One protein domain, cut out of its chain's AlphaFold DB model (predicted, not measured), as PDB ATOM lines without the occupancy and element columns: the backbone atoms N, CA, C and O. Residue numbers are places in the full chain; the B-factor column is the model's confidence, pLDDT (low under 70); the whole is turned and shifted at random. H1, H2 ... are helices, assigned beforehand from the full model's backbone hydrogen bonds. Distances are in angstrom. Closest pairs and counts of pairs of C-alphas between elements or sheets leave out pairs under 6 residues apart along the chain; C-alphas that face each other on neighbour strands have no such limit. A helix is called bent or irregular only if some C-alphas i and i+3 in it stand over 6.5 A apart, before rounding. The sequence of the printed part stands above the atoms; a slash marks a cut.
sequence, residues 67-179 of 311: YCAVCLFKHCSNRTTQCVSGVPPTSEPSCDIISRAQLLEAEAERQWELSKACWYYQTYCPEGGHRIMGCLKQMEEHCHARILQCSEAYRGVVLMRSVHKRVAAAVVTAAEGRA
ATOM      1  N   TYR A  67     -32.799 -43.469 -40.711       75.31
ATOM      2  CA  TYR A  67     -33.879 -43.658 -39.738       75.31
ATOM      3  C   TYR A  67     -35.096 -42.772 -40.040       75.31
ATOM      4  O   TYR A  67     -34.993 -41.722 -40.682       75.31
ATOM      5  N   CYS A  68     -36.266 -43.190 -39.558       77.19
ATOM      6  CA  CYS A  68     -37.505 -42.423 -39.649       77.19
ATOM      7  C   CYS A  68     -37.952 -42.039 -38.237       77.19
ATOM      8  O   CYS A  68     -38.321 -42.905 -37.442       77.19
ATOM      9  N   ALA A  69     -37.888 -40.745 -37.917       80.81
ATOM     10  CA  ALA A  69     -38.355 -40.239 -36.636       80.81
ATOM     11  C   ALA A  69     -39.889 -40.208 -36.597       80.81
ATOM     12  O   ALA A  69     -40.531 -39.763 -37.548       80.81
ATOM     13  N   VAL A  70     -40.473 -40.655 -35.486       85.31
ATOM     14  CA  VAL A  70     -41.908 -40.505 -35.220       85.31
ATOM     15  C   VAL A  70     -42.122 -39.175 -34.502       85.31
ATOM     16  O   VAL A  70     -41.334 -38.806 -33.635       85.31
ATOM     17  N   CYS A  71     -43.184 -38.451 -34.853       87.94
ATOM     18  CA  CYS A  71     -43.619 -37.286 -34.085       87.94
ATOM     19  C   CYS A  71     -44.095 -37.743 -32.698       87.94
ATOM     20  O   CYS A  71     -45.040 -38.524 -32.608       87.94
ATOM     21  N   LEU A  72     -43.433 -37.272 -31.640       89.00
ATOM     22  CA  LEU A  72     -43.784 -37.597 -30.251       89.00
ATOM     23  C   LEU A  72     -44.771 -36.598 -29.645       89.00
ATOM     24  O   LEU A  72     -45.458 -36.918 -28.685       89.00
ATOM     25  N   PHE A  73     -44.833 -35.390 -30.199       89.19
ATOM     26  CA  PHE A  73     -45.651 -34.297 -29.690       89.19
ATOM     27  C   PHE A  73     -46.896 -34.084 -30.556       89.19
ATOM     28  O   PHE A  73     -47.058 -34.686 -31.614       89.19
ATOM     29  N   LYS A  74     -47.801 -33.199 -30.137       86.75
ATOM     30  CA  LYS A  74     -48.888 -32.753 -31.022       86.75
ATOM     31  C   LYS A  74     -48.304 -31.940 -32.199       86.75
ATOM     32  O   LYS A  74     -47.152 -31.536 -32.160       86.75
ATOM     33  N   HIS A  75     -49.094 -31.748 -33.257       84.50
ATOM     34  CA  HIS A  75     -48.879 -30.768 -34.341       84.50
ATOM     35  C   HIS A  75     -47.574 -30.783 -35.194       84.50
ATOM     36  O   HIS A  75     -47.281 -29.763 -35.807       84.50
ATOM     37  N   CYS A  76     -46.850 -31.896 -35.413       78.94
ATOM     38  CA  CYS A  76     -45.656 -31.917 -36.309       78.94
ATOM     39  C   CYS A  76     -45.905 -31.743 -37.844       78.94
ATOM     40  O   CYS A  76     -45.394 -32.527 -38.647       78.94
ATOM     41  N   SER A  77     -46.672 -30.743 -38.298       67.81
ATOM     42  CA  SER A  77     -46.737 -30.241 -39.695       67.81
ATOM     43  C   SER A  77     -46.906 -31.278 -40.825       67.81
ATOM     44  O   SER A  77     -46.411 -31.073 -41.932       67.81
ATOM     45  N   ASN A  78     -47.579 -32.405 -40.569       66.94
ATOM     46  CA  ASN A  78     -47.683 -33.536 -41.508       66.94
ATOM     47  C   ASN A  78     -46.308 -34.114 -41.951       66.94
ATOM     48  O   ASN A  78     -46.209 -34.827 -42.947       66.94
ATOM     49  N   ARG A  79     -45.234 -33.817 -41.199       64.25
ATOM     50  CA  ARG A  79     -43.864 -34.336 -41.393       64.25
ATOM     51  C   ARG A  79     -43.629 -35.672 -40.681       64.25
ATOM     52  O   ARG A  79     -42.557 -36.245 -40.815       64.25
ATOM     53  N   THR A  80     -44.647 -36.212 -40.008       56.28
ATOM     54  CA  THR A  80     -44.713 -37.540 -39.359       56.28
ATOM     55  C   THR A  80     -44.219 -38.716 -40.209       56.28
ATOM     56  O   THR A  80     -43.938 -39.779 -39.665       56.28
ATOM     57  N   THR A  81     -44.145 -38.550 -41.530       55.41
ATOM     58  CA  THR A  81     -43.716 -39.559 -42.510       55.41
ATOM     59  C   THR A  81     -42.387 -39.229 -43.198       55.41
ATOM     60  O   THR A  81     -41.913 -40.025 -44.010       55.41
ATOM     61  N   GLN A  82     -41.760 -38.087 -42.892       62.59
ATOM     62  CA  GLN A  82     -40.469 -37.703 -43.461       62.59
ATOM     63  C   GLN A  82     -39.340 -38.424 -42.724       62.59
ATOM     64  O   GLN A  82     -38.923 -38.031 -41.634       62.59
ATOM     65  N   CYS A  83     -38.831 -39.492 -43.338       66.75
ATOM     66  CA  CYS A  83     -37.598 -40.116 -42.880       66.75
ATOM     67  C   CYS A  83     -36.436 -39.118 -42.979       66.75
ATOM     68  O   CYS A  83     -36.406 -38.261 -43.864       66.75
ATOM     69  N   VAL A  84     -35.501 -39.196 -42.035       68.81
ATOM     70  CA  VAL A  84     -34.485 -38.164 -41.829       68.81
ATOM     71  C   VAL A  84     -33.162 -38.637 -42.417       68.81
ATOM     72  O   VAL A  84     -32.625 -39.677 -42.035       68.81
ATOM     73  N   SER A  85     -32.597 -37.849 -43.329       65.81
ATOM     74  CA  SER A  85     -31.215 -38.024 -43.774       65.81
ATOM     75  C   SER A  85     -30.264 -37.634 -42.639       65.81
ATOM     76  O   SER A  85     -30.115 -36.461 -42.308       65.81
ATOM     77  N   GLY A  86     -29.646 -38.628 -42.008       68.12
ATOM     78  CA  GLY A  86     -28.744 -38.448 -40.870       68.12
ATOM     79  C   GLY A  86     -28.491 -39.765 -40.146       68.12
ATOM     80  O   GLY A  86     -29.071 -40.788 -40.502       68.12
ATOM     81  N   VAL A  87     -27.619 -39.762 -39.142       70.69
ATOM     82  CA  VAL A  87     -27.432 -40.915 -38.242       70.69
ATOM     83  C   VAL A  87     -28.473 -40.811 -37.116       70.69
ATOM     84  O   VAL A  87     -28.673 -39.699 -36.617       70.69
ATOM     85  N   PRO A  88     -29.155 -41.901 -36.714       78.00
ATOM     86  CA  PRO A  88     -30.017 -41.878 -35.532       78.00
ATOM     87  C   PRO A  88     -29.235 -41.432 -34.284       78.00
ATOM     88  O   PRO A  88     -28.068 -41.807 -34.143       78.00
ATOM     89  N   PRO A  89     -29.833 -40.652 -33.364       82.31
ATOM     90  CA  PRO A  89     -29.145 -40.232 -32.147       82.31
ATOM     91  C   PRO A  89     -28.782 -41.449 -31.283       82.31
ATOM     92  O   PRO A  89     -29.653 -42.179 -30.813       82.31
ATOM     93  N   THR A  90     -27.481 -41.657 -31.072       83.75
ATOM     94  CA  THR A  90     -26.907 -42.770 -30.290       83.75
ATOM     95  C   THR A  90     -26.710 -42.440 -28.808       83.75
ATOM     96  O   THR A  90     -26.279 -43.294 -28.035       83.75
ATOM     97  N   SER A  91     -27.021 -41.210 -28.402       90.31
ATOM     98  CA  SER A  91     -26.889 -40.703 -27.037       90.31
ATOM     99  C   SER A  91     -28.062 -39.794 -26.684       90.31
ATOM    100  O   SER A  91     -28.677 -39.198 -27.571       90.31
ATOM    101  N   GLU A  92     -28.311 -39.626 -25.386       93.50
ATOM    102  CA  GLU A  92     -29.331 -38.712 -24.876       93.50
ATOM    103  C   GLU A  92     -29.140 -37.276 -25.419       93.50
ATOM    104  O   GLU A  92     -28.003 -36.786 -25.454       93.50
ATOM    105  N   PRO A  93     -30.212 -36.570 -25.839       93.50
ATOM    106  CA  PRO A  93     -30.093 -35.213 -26.358       93.50
ATOM    107  C   PRO A  93     -29.514 -34.239 -25.322       93.50
ATOM    108  O   PRO A  93     -29.912 -34.202 -24.149       93.50
ATOM    109  N   SER A  94     -28.573 -33.409 -25.781       93.44
ATOM    110  CA  SER A  94     -27.986 -32.340 -24.975       93.44
ATOM    111  C   SER A  94     -28.928 -31.140 -24.865       93.44
ATOM    112  O   SER A  94     -29.746 -30.871 -25.754       93.44
ATOM    113  N   CYS A  95     -28.769 -30.359 -23.796       92.00
ATOM    114  CA  CYS A  95     -29.571 -29.155 -23.607       92.00
ATOM    115  C   CYS A  95     -29.348 -28.097 -24.695       92.00
ATOM    116  O   CYS A  95     -30.266 -27.324 -24.957       92.00
ATOM    117  N   ASP A  96     -28.199 -28.080 -25.380       90.69
ATOM    118  CA  ASP A  96     -27.979 -27.199 -26.535       90.69
ATOM    119  C   ASP A  96     -28.903 -27.540 -27.709       90.69
ATOM    120  O   ASP A  96     -29.445 -26.635 -28.342       90.69
ATOM    121  N   ILE A  97     -29.108 -28.830 -27.999       91.06
ATOM    122  CA  ILE A  97     -29.998 -29.283 -29.080       91.06
ATOM    123  C   ILE A  97     -31.449 -28.938 -28.728       91.06
ATOM    124  O   ILE A  97     -32.152 -28.330 -29.534       91.06
ATOM    125  N   ILE A  98     -31.867 -29.250 -27.498       92.50
ATOM    126  CA  ILE A  98     -33.218 -28.957 -26.998       92.50
ATOM    127  C   ILE A  98     -33.498 -27.451 -27.005       92.50
ATOM    128  O   ILE A  98     -34.522 -27.018 -27.533       92.50
ATOM    129  N   SER A  99     -32.576 -26.637 -26.485       90.25
ATOM    130  CA  SER A  99     -32.759 -25.181 -26.415       90.25
ATOM    131  C   SER A  99     -32.765 -24.540 -27.805       90.25
ATOM    132  O   SER A  99     -33.529 -23.611 -28.040       90.25
ATOM    133  N   ARG A 100     -31.971 -25.048 -28.763       90.88
ATOM    134  CA  ARG A 100     -32.034 -24.602 -30.168       90.88
ATOM    135  C   ARG A 100     -33.381 -24.920 -30.807       90.88
ATOM    136  O   ARG A 100     -33.944 -24.045 -31.455       90.88
ATOM    137  N   ALA A 101     -33.915 -26.124 -30.600       91.19
ATOM    138  CA  ALA A 101     -35.236 -26.486 -31.107       91.19
ATOM    139  C   ALA A 101     -36.337 -25.602 -30.491       91.19
ATOM    140  O   ALA A 101     -37.200 -25.112 -31.213       91.19
ATOM    141  N   GLN A 102     -36.267 -25.316 -29.183       89.81
ATOM    142  CA  GLN A 102     -37.202 -24.424 -28.480       89.81
ATOM    143  C   GLN A 102     -37.229 -22.977 -29.001       89.81
ATOM    144  O   GLN A 102     -38.248 -22.310 -28.833       89.81
ATOM    145  N   LEU A 103     -36.155 -22.494 -29.640       89.56
ATOM    146  CA  LEU A 103     -36.094 -21.151 -30.235       89.56
ATOM    147  C   LEU A 103     -36.850 -21.026 -31.570       89.56
ATOM    148  O   LEU A 103     -37.008 -19.913 -32.063       89.56
ATOM    149  N   LEU A 104     -37.317 -22.130 -32.164       89.69
ATOM    150  CA  LEU A 104     -38.087 -22.094 -33.410       89.69
ATOM    151  C   LEU A 104     -39.482 -21.510 -33.171       89.69
ATOM    152  O   LEU A 104     -40.226 -21.992 -32.313       89.69
ATOM    153  N   GLU A 105     -39.846 -20.483 -33.942       86.50
ATOM    154  CA  GLU A 105     -41.120 -19.764 -33.800       86.50
ATOM    155  C   GLU A 105     -42.318 -20.641 -34.176       86.50
ATOM    156  O   GLU A 105     -43.279 -20.727 -33.410       86.50
ATOM    157  N   ALA A 106     -42.229 -21.353 -35.304       89.62
ATOM    158  CA  ALA A 106     -43.256 -22.283 -35.753       89.62
ATOM    159  C   ALA A 106     -43.354 -23.491 -34.805       89.62
ATOM    160  O   ALA A 106     -42.438 -24.314 -34.722       89.62
ATOM    161  N   GLU A 107     -44.493 -23.619 -34.119       89.25
ATOM    162  CA  GLU A 107     -44.779 -24.699 -33.164       89.25
ATOM    163  C   GLU A 107     -44.517 -26.088 -33.769       89.25
ATOM    164  O   GLU A 107     -43.819 -26.911 -33.176       89.25
ATOM    165  N   ALA A 108     -44.988 -26.302 -34.994       88.44
ATOM    166  CA  ALA A 108     -44.858 -27.565 -35.702       88.44
ATOM    167  C   ALA A 108     -43.406 -27.928 -36.073       88.44
ATOM    168  O   ALA A 108     -43.047 -29.107 -36.102       88.44
ATOM    169  N   GLU A 109     -42.553 -26.932 -36.334       87.88
ATOM    170  CA  GLU A 109     -41.124 -27.153 -36.590       87.88
ATOM    171  C   GLU A 109     -40.372 -27.412 -35.283       87.88
ATOM    172  O   GLU A 109     -39.587 -28.355 -35.207       87.88
ATOM    173  N   ARG A 110     -40.692 -26.662 -34.221       90.69
ATOM    174  CA  ARG A 110     -40.201 -26.898 -32.854       90.69
ATOM    175  C   ARG A 110     -40.483 -28.333 -32.397       90.69
ATOM    176  O   ARG A 110     -39.575 -29.029 -31.951       90.69
ATOM    177  N   GLN A 111     -41.727 -28.789 -32.533       90.62
ATOM    178  CA  GLN A 111     -42.159 -30.142 -32.160       90.62
ATOM    179  C   GLN A 111     -41.500 -31.222 -33.022       90.62
ATOM    180  O   GLN A 111     -41.152 -32.288 -32.508       90.62
ATOM    181  N   TRP A 112     -41.274 -30.949 -34.311       89.50
ATOM    182  CA  TRP A 112     -40.559 -31.859 -35.203       89.50
ATOM    183  C   TRP A 112     -39.075 -32.000 -34.837       89.50
ATOM    184  O   TRP A 112     -38.589 -33.121 -34.688       89.50
ATOM    185  N   GLU A 113     -38.357 -30.895 -34.619       89.50
ATOM    186  CA  GLU A 113     -36.946 -30.936 -34.210       89.50
ATOM    187  C   GLU A 113     -36.759 -31.613 -32.842       89.50
ATOM    188  O   GLU A 113     -35.855 -32.439 -32.688       89.50
ATOM    189  N   LEU A 114     -37.647 -31.348 -31.876       91.00
ATOM    190  CA  LEU A 114     -37.650 -32.045 -30.584       91.00
ATOM    191  C   LEU A 114     -37.925 -33.550 -30.743       91.00
ATOM    192  O   LEU A 114     -37.217 -34.361 -30.148       91.00
ATOM    193  N   SER A 115     -38.889 -33.939 -31.586       91.12
ATOM    194  CA  SER A 115     -39.193 -35.355 -31.859       91.12
ATOM    195  C   SER A 115     -37.996 -36.098 -32.467       91.12
ATOM    196  O   SER A 115     -37.692 -37.215 -32.049       91.12
ATOM    197  N   LYS A 116     -37.261 -35.471 -33.399       89.38
ATOM    198  CA  LYS A 116     -36.026 -36.042 -33.965       89.38
ATOM    199  C   LYS A 116     -34.929 -36.211 -32.913       89.38
ATOM    200  O   LYS A 116     -34.310 -37.270 -32.850       89.38
ATOM    201  N   ALA A 117     -34.696 -35.196 -32.076       90.19
ATOM    202  CA  ALA A 117     -33.683 -35.250 -31.020       90.19
ATOM    203  C   ALA A 117     -33.987 -36.338 -29.973       90.19
ATOM    204  O   ALA A 117     -33.082 -37.016 -29.490       90.19
ATOM    205  N   CYS A 118     -35.267 -36.535 -29.659       91.56
ATOM    206  CA  CYS A 118     -35.738 -37.510 -28.682       91.56
ATOM    207  C   CYS A 118     -35.970 -38.925 -29.228       91.56
ATOM    208  O   CYS A 118     -36.363 -39.808 -28.467       91.56
ATOM    209  N   TRP A 119     -35.667 -39.181 -30.504       89.56
ATOM    210  CA  TRP A 119     -35.729 -40.529 -31.076       89.56
ATOM    211  C   TRP A 119     -34.876 -41.544 -30.293       89.56
ATOM    212  O   TRP A 119     -35.254 -42.707 -30.184       89.56
ATOM    213  N   TYR A 120     -33.785 -41.089 -29.657       90.31
ATOM    214  CA  TYR A 120     -32.931 -41.891 -28.768       90.31
ATOM    215  C   TYR A 120     -33.727 -42.690 -27.723       90.31
ATOM    216  O   TYR A 120     -33.385 -43.839 -27.431       90.31
ATOM    217  N   TYR A 121     -34.820 -42.125 -27.193       91.38
ATOM    218  CA  TYR A 121     -35.614 -42.781 -26.154       91.38
ATOM    219  C   TYR A 121     -36.357 -44.041 -26.639       91.38
ATOM    220  O   TYR A 121     -36.877 -44.784 -25.809       91.38
ATOM    221  N   GLN A 122     -36.347 -44.352 -27.943       88.06
ATOM    222  CA  GLN A 122     -36.817 -45.645 -28.458       88.06
ATOM    223  C   GLN A 122     -36.054 -46.824 -27.825       88.06
ATOM    224  O   GLN A 122     -36.611 -47.910 -27.685       88.06
ATOM    225  N   THR A 123     -34.810 -46.609 -27.381       88.00
ATOM    226  CA  THR A 123     -33.996 -47.615 -26.672       88.00
ATOM    227  C   THR A 123     -34.597 -48.090 -25.341       88.00
ATOM    228  O   THR A 123     -34.235 -49.166 -24.875       88.00
ATOM    229  N   TYR A 124     -35.538 -47.343 -24.750       87.25
ATOM    230  CA  TYR A 124     -36.239 -47.721 -23.515       87.25
ATOM    231  C   TYR A 124     -37.560 -48.464 -23.779       87.25
ATOM    232  O   TYR A 124     -38.256 -48.847 -22.836       87.25
ATOM    233  N   CYS A 125     -37.943 -48.667 -25.045       87.94
ATOM    234  CA  CYS A 125     -39.189 -49.343 -25.379       87.94
ATOM    235  C   CYS A 125     -39.082 -50.867 -25.190       87.94
ATOM    236  O   CYS A 125     -38.161 -51.489 -25.718       87.94
ATOM    237  N   PRO A 126     -40.046 -51.505 -24.500       81.38
ATOM    238  CA  PRO A 126     -40.014 -52.941 -24.270       81.38
ATOM    239  C   PRO A 126     -40.362 -53.715 -25.546       81.38
ATOM    240  O   PRO A 126     -41.381 -53.448 -26.190       81.38
ATOM    241  N   GLU A 127     -39.566 -54.734 -25.866       76.69
ATOM    242  CA  GLU A 127     -39.817 -55.618 -27.006       76.69
ATOM    243  C   GLU A 127     -41.191 -56.321 -26.872       76.69
ATOM    244  O   GLU A 127     -41.634 -56.689 -25.776       76.69
ATOM    245  N   GLY A 128     -41.925 -56.441 -27.987       62.69
ATOM    246  CA  GLY A 128     -43.270 -57.040 -28.038       62.69
ATOM    247  C   GLY A 128     -44.264 -56.270 -28.922       62.69
ATOM    248  O   GLY A 128     -44.674 -55.153 -28.600       62.69
ATOM    249  N   GLY A 129     -44.693 -56.899 -30.022       55.34
ATOM    250  CA  GLY A 129     -45.303 -56.273 -31.211       55.34
ATOM    251  C   GLY A 129     -46.660 -55.557 -31.099       55.34
ATOM    252  O   GLY A 129     -47.208 -55.190 -32.131       55.34
ATOM    253  N   HIS A 130     -47.202 -55.317 -29.900       57.34
ATOM    254  CA  HIS A 130     -48.457 -54.564 -29.709       57.34
ATOM    255  C   HIS A 130     -48.340 -53.353 -28.766       57.34
ATOM    256  O   HIS A 130     -49.330 -52.671 -28.515       57.34
ATOM    257  N   ARG A 131     -47.136 -53.018 -28.279       73.94
ATOM    258  CA  ARG A 131     -46.916 -51.877 -27.365       73.94
ATOM    259  C   ARG A 131     -46.484 -50.570 -28.040       73.94
ATOM    260  O   ARG A 131     -45.988 -49.691 -27.349       73.94
ATOM    261  N   ILE A 132     -46.700 -50.386 -29.348       79.19
ATOM    262  CA  ILE A 132     -46.234 -49.185 -30.080       79.19
ATOM    263  C   ILE A 132     -46.735 -47.884 -29.425       79.19
ATOM    264  O   ILE A 132     -45.937 -46.988 -29.175       79.19
ATOM    265  N   MET A 133     -48.018 -47.794 -29.056       82.94
ATOM    266  CA  MET A 133     -48.557 -46.603 -28.373       82.94
ATOM    267  C   MET A 133     -47.979 -46.402 -26.963       82.94
ATOM    268  O   MET A 133     -47.707 -45.271 -26.570       82.94
ATOM    269  N   GLY A 134     -47.719 -47.487 -26.225       87.50
ATOM    270  CA  GLY A 134     -47.025 -47.421 -24.934       87.50
ATOM    271  C   GLY A 134     -45.568 -46.970 -25.077       87.50
ATOM    272  O   GLY A 134     -45.103 -46.162 -24.285       87.50
ATOM    273  N   CYS A 135     -44.876 -47.431 -26.122       89.19
ATOM    274  CA  CYS A 135     -43.524 -47.005 -26.480       89.19
ATOM    275  C   CYS A 135     -43.475 -45.511 -26.822       89.19
ATOM    276  O   CYS A 135     -42.683 -44.790 -26.223       89.19
ATOM    277  N   LEU A 136     -44.354 -45.015 -27.705       88.75
ATOM    278  CA  LEU A 136     -44.391 -43.586 -28.044       88.75
ATOM    279  C   LEU A 136     -44.685 -42.715 -26.818       88.75
ATOM    280  O   LEU A 136     -43.988 -41.727 -26.610       88.75
ATOM    281  N   LYS A 137     -45.637 -43.117 -25.966       90.25
ATOM    282  CA  LYS A 137     -45.903 -42.429 -24.695       90.25
ATOM    283  C   LYS A 137     -44.671 -42.435 -23.782       90.25
ATOM    284  O   LYS A 137     -44.317 -41.401 -23.228       90.25
ATOM    285  N   GLN A 138     -43.973 -43.565 -23.668       91.12
ATOM    286  CA  GLN A 138     -42.767 -43.656 -22.847       91.12
ATOM    287  C   GLN A 138     -41.628 -42.771 -23.380       91.12
ATOM    288  O   GLN A 138     -40.903 -42.168 -22.587       91.12
ATOM    289  N   MET A 139     -41.480 -42.675 -24.706       91.62
ATOM    290  CA  MET A 139     -40.537 -41.773 -25.371       91.62
ATOM    291  C   MET A 139     -40.906 -40.302 -25.143       91.62
ATOM    292  O   MET A 139     -40.021 -39.499 -24.846       91.62
ATOM    293  N   GLU A 140     -42.194 -39.953 -25.251       92.50
ATOM    294  CA  GLU A 140     -42.713 -38.613 -24.960       92.50
ATOM    295  C   GLU A 140     -42.417 -38.220 -23.507       92.50
ATOM    296  O   GLU A 140     -41.848 -37.158 -23.281       92.50
ATOM    297  N   GLU A 141     -42.708 -39.085 -22.531       93.06
ATOM    298  CA  GLU A 141     -42.472 -38.836 -21.100       93.06
ATOM    299  C   GLU A 141     -40.993 -38.570 -20.775       93.06
ATOM    300  O   GLU A 141     -40.671 -37.556 -20.147       93.06
ATOM    301  N   HIS A 142     -40.073 -39.431 -21.237       94.44
ATOM    302  CA  HIS A 142     -38.632 -39.234 -21.018       94.44
ATOM    303  C   HIS A 142     -38.124 -37.962 -21.707       94.44
ATOM    304  O   HIS A 142     -37.390 -37.173 -21.107       94.44
ATOM    305  N   CYS A 143     -38.559 -37.725 -22.948       94.12
ATOM    306  CA  CYS A 143     -38.226 -36.515 -23.684       94.12
ATOM    307  C   CYS A 143     -38.742 -35.257 -22.976       94.12
ATOM    308  O   CYS A 143     -38.001 -34.289 -22.824       94.12
ATOM    309  N   HIS A 144     -39.984 -35.270 -22.491       93.75
ATOM    310  CA  HIS A 144     -40.598 -34.149 -21.788       93.75
ATOM    311  C   HIS A 144     -39.852 -33.845 -20.483       93.75
ATOM    312  O   HIS A 144     -39.517 -32.687 -20.227       93.75
ATOM    313  N   ALA A 145     -39.502 -34.869 -19.696       93.88
ATOM    314  CA  ALA A 145     -38.680 -34.707 -18.498       93.88
ATOM    315  C   ALA A 145     -37.319 -34.063 -18.822       93.88
ATOM    316  O   ALA A 145     -36.892 -33.128 -18.140       93.88
ATOM    317  N   ARG A 146     -36.663 -34.495 -19.907       93.75
ATOM    318  CA  ARG A 146     -35.394 -33.914 -20.363       93.75
ATOM    319  C   ARG A 146     -35.541 -32.476 -20.861       93.75
ATOM    320  O   ARG A 146     -34.696 -31.630 -20.565       93.75
ATOM    321  N   ILE A 147     -36.626 -32.177 -21.573       93.19
ATOM    322  CA  ILE A 147     -36.971 -30.827 -22.028       93.19
ATOM    323  C   ILE A 147     -37.158 -29.891 -20.832       93.19
ATOM    324  O   ILE A 147     -36.616 -28.784 -20.855       93.19
ATOM    325  N   LEU A 148     -37.855 -30.327 -19.777       92.00
ATOM    326  CA  LEU A 148     -38.037 -29.544 -18.553       92.00
ATOM    327  C   LEU A 148     -36.694 -29.249 -17.872       92.00
ATOM    328  O   LEU A 148     -36.367 -28.072 -17.706       92.00
ATOM    329  N   GLN A 149     -35.874 -30.276 -17.605       90.56
ATOM    330  CA  GLN A 149     -34.522 -30.132 -17.030       90.56
ATOM    331  C   GLN A 149     -33.675 -29.102 -17.794       90.56
ATOM    332  O   GLN A 149     -33.075 -28.197 -17.208       90.56
ATOM    333  N   CYS A 150     -33.647 -29.209 -19.125       90.25
ATOM    334  CA  CYS A 150     -32.894 -28.286 -19.966       90.25
ATOM    335  C   CYS A 150     -33.512 -26.881 -20.006       90.25
ATOM    336  O   CYS A 150     -32.772 -25.900 -20.051       90.25
ATOM    337  N   SER A 151     -34.841 -26.755 -19.944       85.31
ATOM    338  CA  SER A 151     -35.522 -25.456 -19.926       85.31
ATOM    339  C   SER A 151     -35.276 -24.675 -18.632       85.31
ATOM    340  O   SER A 151     -35.125 -23.456 -18.685       85.31
ATOM    341  N   GLU A 152     -35.162 -25.352 -17.485       74.94
ATOM    342  CA  GLU A 152     -34.833 -24.731 -16.197       74.94
ATOM    343  C   GLU A 152     -33.378 -24.253 -16.176       74.94
ATOM    344  O   GLU A 152     -33.108 -23.094 -15.841       74.94
ATOM    345  N   ALA A 153     -32.450 -25.092 -16.655       60.84
ATOM    346  CA  ALA A 153     -31.058 -24.705 -16.865       60.84
ATOM    347  C   ALA A 153     -30.940 -23.496 -17.815       60.84
ATOM    348  O   ALA A 153     -30.224 -22.535 -17.518       60.84
ATOM    349  N   TYR A 154     -31.681 -23.489 -18.929       58.56
ATOM    350  CA  TYR A 154     -31.636 -22.397 -19.903       58.56
ATOM    351  C   TYR A 154     -32.333 -21.123 -19.405       58.56
ATOM    352  O   TYR A 154     -31.827 -20.030 -19.653       58.56
ATOM    353  N   ARG A 155     -33.422 -21.218 -18.626       59.31
ATOM    354  CA  ARG A 155     -34.016 -20.059 -17.927       59.31
ATOM    355  C   ARG A 155     -33.011 -19.442 -16.962       59.31
ATOM    356  O   ARG A 155     -32.838 -18.225 -16.992       59.31
ATOM    357  N   GLY A 156     -32.303 -20.262 -16.184       53.62
ATOM    358  CA  GLY A 156     -31.199 -19.815 -15.334       53.62
ATOM    359  C   GLY A 156     -30.118 -19.080 -16.129       53.62
ATOM    360  O   GLY A 156     -29.761 -17.952 -15.790       53.62
ATOM    361  N   VAL A 157     -29.648 -19.658 -17.240       56.34
ATOM    362  CA  VAL A 157     -28.593 -19.072 -18.089       56.34
ATOM    363  C   VAL A 157     -29.048 -17.804 -18.823       56.34
ATOM    364  O   VAL A 157     -28.268 -16.858 -18.909       56.34
ATOM    365  N   VAL A 158     -30.284 -17.722 -19.326       57.78
ATOM    366  CA  VAL A 158     -30.817 -16.524 -20.005       57.78
ATOM    367  C   VAL A 158     -31.084 -15.397 -19.010       57.78
ATOM    368  O   VAL A 158     -30.750 -14.242 -19.299       57.78
ATOM    369  N   LEU A 159     -31.607 -15.709 -17.818       56.03
ATOM    370  CA  LEU A 159     -31.756 -14.729 -16.741       56.03
ATOM    371  C   LEU A 159     -30.374 -14.226 -16.303       56.03
ATOM    372  O   LEU A 159     -30.153 -13.016 -16.256       56.03
ATOM    373  N   MET A 160     -29.408 -15.131 -16.105       50.78
ATOM    374  CA  MET A 160     -28.018 -14.786 -15.798       50.78
ATOM    375  C   MET A 160     -27.373 -13.941 -16.898       50.78
ATOM    376  O   MET A 160     -26.783 -12.918 -16.572       50.78
ATOM    377  N   ARG A 161     -27.503 -14.277 -18.189       54.78
ATOM    378  CA  ARG A 161     -26.977 -13.455 -19.301       54.78
ATOM    379  C   ARG A 161     -27.616 -12.070 -19.342       54.78
ATOM    380  O   ARG A 161     -26.921 -11.087 -19.596       54.78
ATOM    381  N   SER A 162     -28.912 -11.977 -19.057       53.75
ATOM    382  CA  SER A 162     -29.640 -10.706 -18.985       53.75
ATOM    383  C   SER A 162     -29.171  -9.852 -17.802       53.75
ATOM    384  O   SER A 162     -28.962  -8.649 -17.959       53.75
ATOM    385  N   VAL A 163     -28.930 -10.473 -16.643       58.47
ATOM    386  CA  VAL A 163     -28.330  -9.823 -15.468       58.47
ATOM    387  C   VAL A 163     -26.890  -9.401 -15.757       58.47
ATOM    388  O   VAL A 163     -26.575  -8.238 -15.557       58.47
ATOM    389  N   HIS A 164     -26.041 -10.263 -16.321       55.94
ATOM    390  CA  HIS A 164     -24.660  -9.924 -16.686       55.94
ATOM    391  C   HIS A 164     -24.598  -8.774 -17.699       55.94
ATOM    392  O   HIS A 164     -23.764  -7.888 -17.550       55.94
ATOM    393  N   LYS A 165     -25.501  -8.722 -18.689       54.41
ATOM    394  CA  LYS A 165     -25.568  -7.606 -19.651       54.41
ATOM    395  C   LYS A 165     -25.994  -6.290 -18.982       54.41
ATOM    396  O   LYS A 165     -25.455  -5.240 -19.321       54.41
ATOM    397  N   ARG A 166     -26.912  -6.341 -18.004       58.16
ATOM    398  CA  ARG A 166     -27.317  -5.178 -17.186       58.16
ATOM    399  C   ARG A 166     -26.213  -4.729 -16.222       58.16
ATOM    400  O   ARG A 166     -25.958  -3.537 -16.123       58.16
ATOM    401  N   VAL A 167     -25.535  -5.667 -15.559       61.91
ATOM    402  CA  VAL A 167     -24.405  -5.402 -14.654       61.91
ATOM    403  C   VAL A 167     -23.215  -4.835 -15.429       61.91
ATOM    404  O   VAL A 167     -22.652  -3.839 -15.002       61.91
ATOM    405  N   ALA A 168     -22.879  -5.384 -16.601       54.41
ATOM    406  CA  ALA A 168     -21.832  -4.835 -17.460       54.41
ATOM    407  C   ALA A 168     -22.146  -3.393 -17.895       54.41
ATOM    408  O   ALA A 168     -21.285  -2.527 -17.780       54.41
ATOM    409  N   ALA A 169     -23.388  -3.107 -18.307       55.25
ATOM    410  CA  ALA A 169     -23.814  -1.744 -18.627       55.25
ATOM    411  C   ALA A 169     -23.731  -0.797 -17.412       55.25
ATOM    412  O   ALA A 169     -23.273   0.331 -17.555       55.25
ATOM    413  N   ALA A 170     -24.109  -1.261 -16.215       57.16
ATOM    414  CA  ALA A 170     -23.996  -0.488 -14.975       57.16
ATOM    415  C   ALA A 170     -22.537  -0.241 -14.541       57.16
ATOM    416  O   ALA A 170     -22.223   0.817 -14.003       57.16
ATOM    417  N   VAL A 171     -21.629  -1.192 -14.785       60.50
ATOM    418  CA  VAL A 171     -20.191  -1.030 -14.515       60.50
ATOM    419  C   VAL A 171     -19.555  -0.041 -15.496       60.50
ATOM    420  O   VAL A 171     -18.746   0.781 -15.072       60.50
ATOM    421  N   VAL A 172     -19.948  -0.065 -16.775       62.84
ATOM    422  CA  VAL A 172     -19.487   0.913 -17.778       62.84
ATOM    423  C   VAL A 172     -19.940   2.327 -17.406       62.84
ATOM    424  O   VAL A 172     -19.097   3.212 -17.293       62.84
ATOM    425  N   THR A 173     -21.224   2.539 -17.097       58.44
ATOM    426  CA  THR A 173     -21.717   3.874 -16.706       58.44
ATOM    427  C   THR A 173     -21.133   4.360 -15.376       58.44
ATOM    428  O   THR A 173     -20.883   5.555 -15.214       58.44
ATOM    429  N   ALA A 174     -20.837   3.460 -14.431       56.53
ATOM    430  CA  ALA A 174     -20.119   3.806 -13.202       56.53
ATOM    431  C   ALA A 174     -18.651   4.207 -13.462       56.53
ATOM    432  O   ALA A 174     -18.144   5.129 -12.816       56.53
ATOM    433  N   ALA A 175     -17.970   3.557 -14.411       51.47
ATOM    434  CA  ALA A 175     -16.611   3.918 -14.816       51.47
ATOM    435  C   ALA A 175     -16.570   5.277 -15.538       51.47
ATOM    436  O   ALA A 175     -15.718   6.110 -15.228       51.47
ATOM    437  N   GLU A 176     -17.528   5.544 -16.429       52.56
ATOM    438  CA  GLU A 176     -17.682   6.836 -17.112       52.56
ATOM    439  C   GLU A 176     -18.001   7.969 -16.123       52.56
ATOM    440  O   GLU A 176     -17.373   9.029 -16.163       52.56
ATOM    441  N   GLY A 177     -18.903   7.730 -15.163       50.25
ATOM    442  CA  GLY A 177     -19.199   8.675 -14.081       50.25
ATOM    443  C   GLY A 177     -17.986   8.981 -13.192       50.25
ATOM    444  O   GLY A 177     -17.808  10.120 -12.756       50.25
ATOM    445  N   ARG A 178     -17.108   7.995 -12.967       48.91
ATOM    446  CA  ARG A 178     -15.853   8.182 -12.226       48.91
ATOM    447  C   ARG A 178     -14.814   8.972 -13.029       48.91
ATOM    448  O   ARG A 178     -14.223   9.902 -12.485       48.91
ATOM    449  N   ALA A 179     -14.659   8.683 -14.321       45.84
ATOM    450  CA  ALA A 179     -13.792   9.456 -15.213       45.84
ATOM    451  C   ALA A 179     -14.241  10.929 -15.326       45.84
ATOM    452  O   ALA A 179     -13.410  11.837 -15.316       45.84
TER     453      ALA A 179
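AT A GLANCE: This is residues 67 to 179 of the 311 residues of an uncharacterized protein of Scyliorhinus torazame (UniProt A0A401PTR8). One very long helix, H3, packs with its first half on a small body made of the helical hairpin H1 and H2 and a long unnamed stretch, residues 67 to 94, that partly wraps round H2. The last half of H3, residues 156 to 179, sticks out from this body as a bare arm and makes the length of the whole. The printed part has 113 residues, with three named helices in the order H1, H2, H3 and no named strand; the class is all helix. It is only just loose, close to extended, with a radius of gyration of the C-alphas of 19.5 A and spans of 74 by 25 by 24 A.

HOW THE PARTS SIT: H3, residues 132 to 179, touches H2, residues 107 to 124, with residues 135 to 143 alone. From H2 residues 118 to 124 alone take part, and the closest C-alphas, of Tyr 121 and Met 139, are 5.1 A apart. The two run opposite ways at a steep tilt of 58 degrees. H2 is irregular, with C-alphas 117 and 120 7.1 A apart, and has a kink of 43 degrees near residue 117. H1, residues 95 to 102, touches residues 147 to 154 of H3, about perpendicular at 86 degrees, closest at the C-alphas of Cys 95 and Cys 150, 5.0 A. H1 and H2 form a hairpin and touch through residues 110 to 117 of H2, closest at the C-alphas of Ala 101 and Arg 110, 5.3 A; they run opposite ways at 37 degrees, a tilt only just steep. In H1 and H3 every O i to N i+4 pair is within hydrogen-bond range; in H2 9 of 14 are.

IN THESE COORDINATES: H3 measures 68.6 A, from C-alpha 132 at (-46.234, -49.185, -30.080) to C-alpha 179 at (-13.792, 9.456, -15.213). H2 measures 26.4 A. H1 begins at C-alpha 95, (-29.571, -29.155, -23.607).

THE WHOLE: The C-alphas farthest apart, of Gly 129 and Ala 179, are 74.6 A apart. Without the free residues 128 to 133 and 156 to 179, the body spans 37 by 26 by 23 A. The printed part has no cut; the link H1 to H2 is tight and H2 to H3 short. The mean pLDDT of the printed part is 77.4, with residues 77 to 86, 128 to 130 and 153 to 179 under 70.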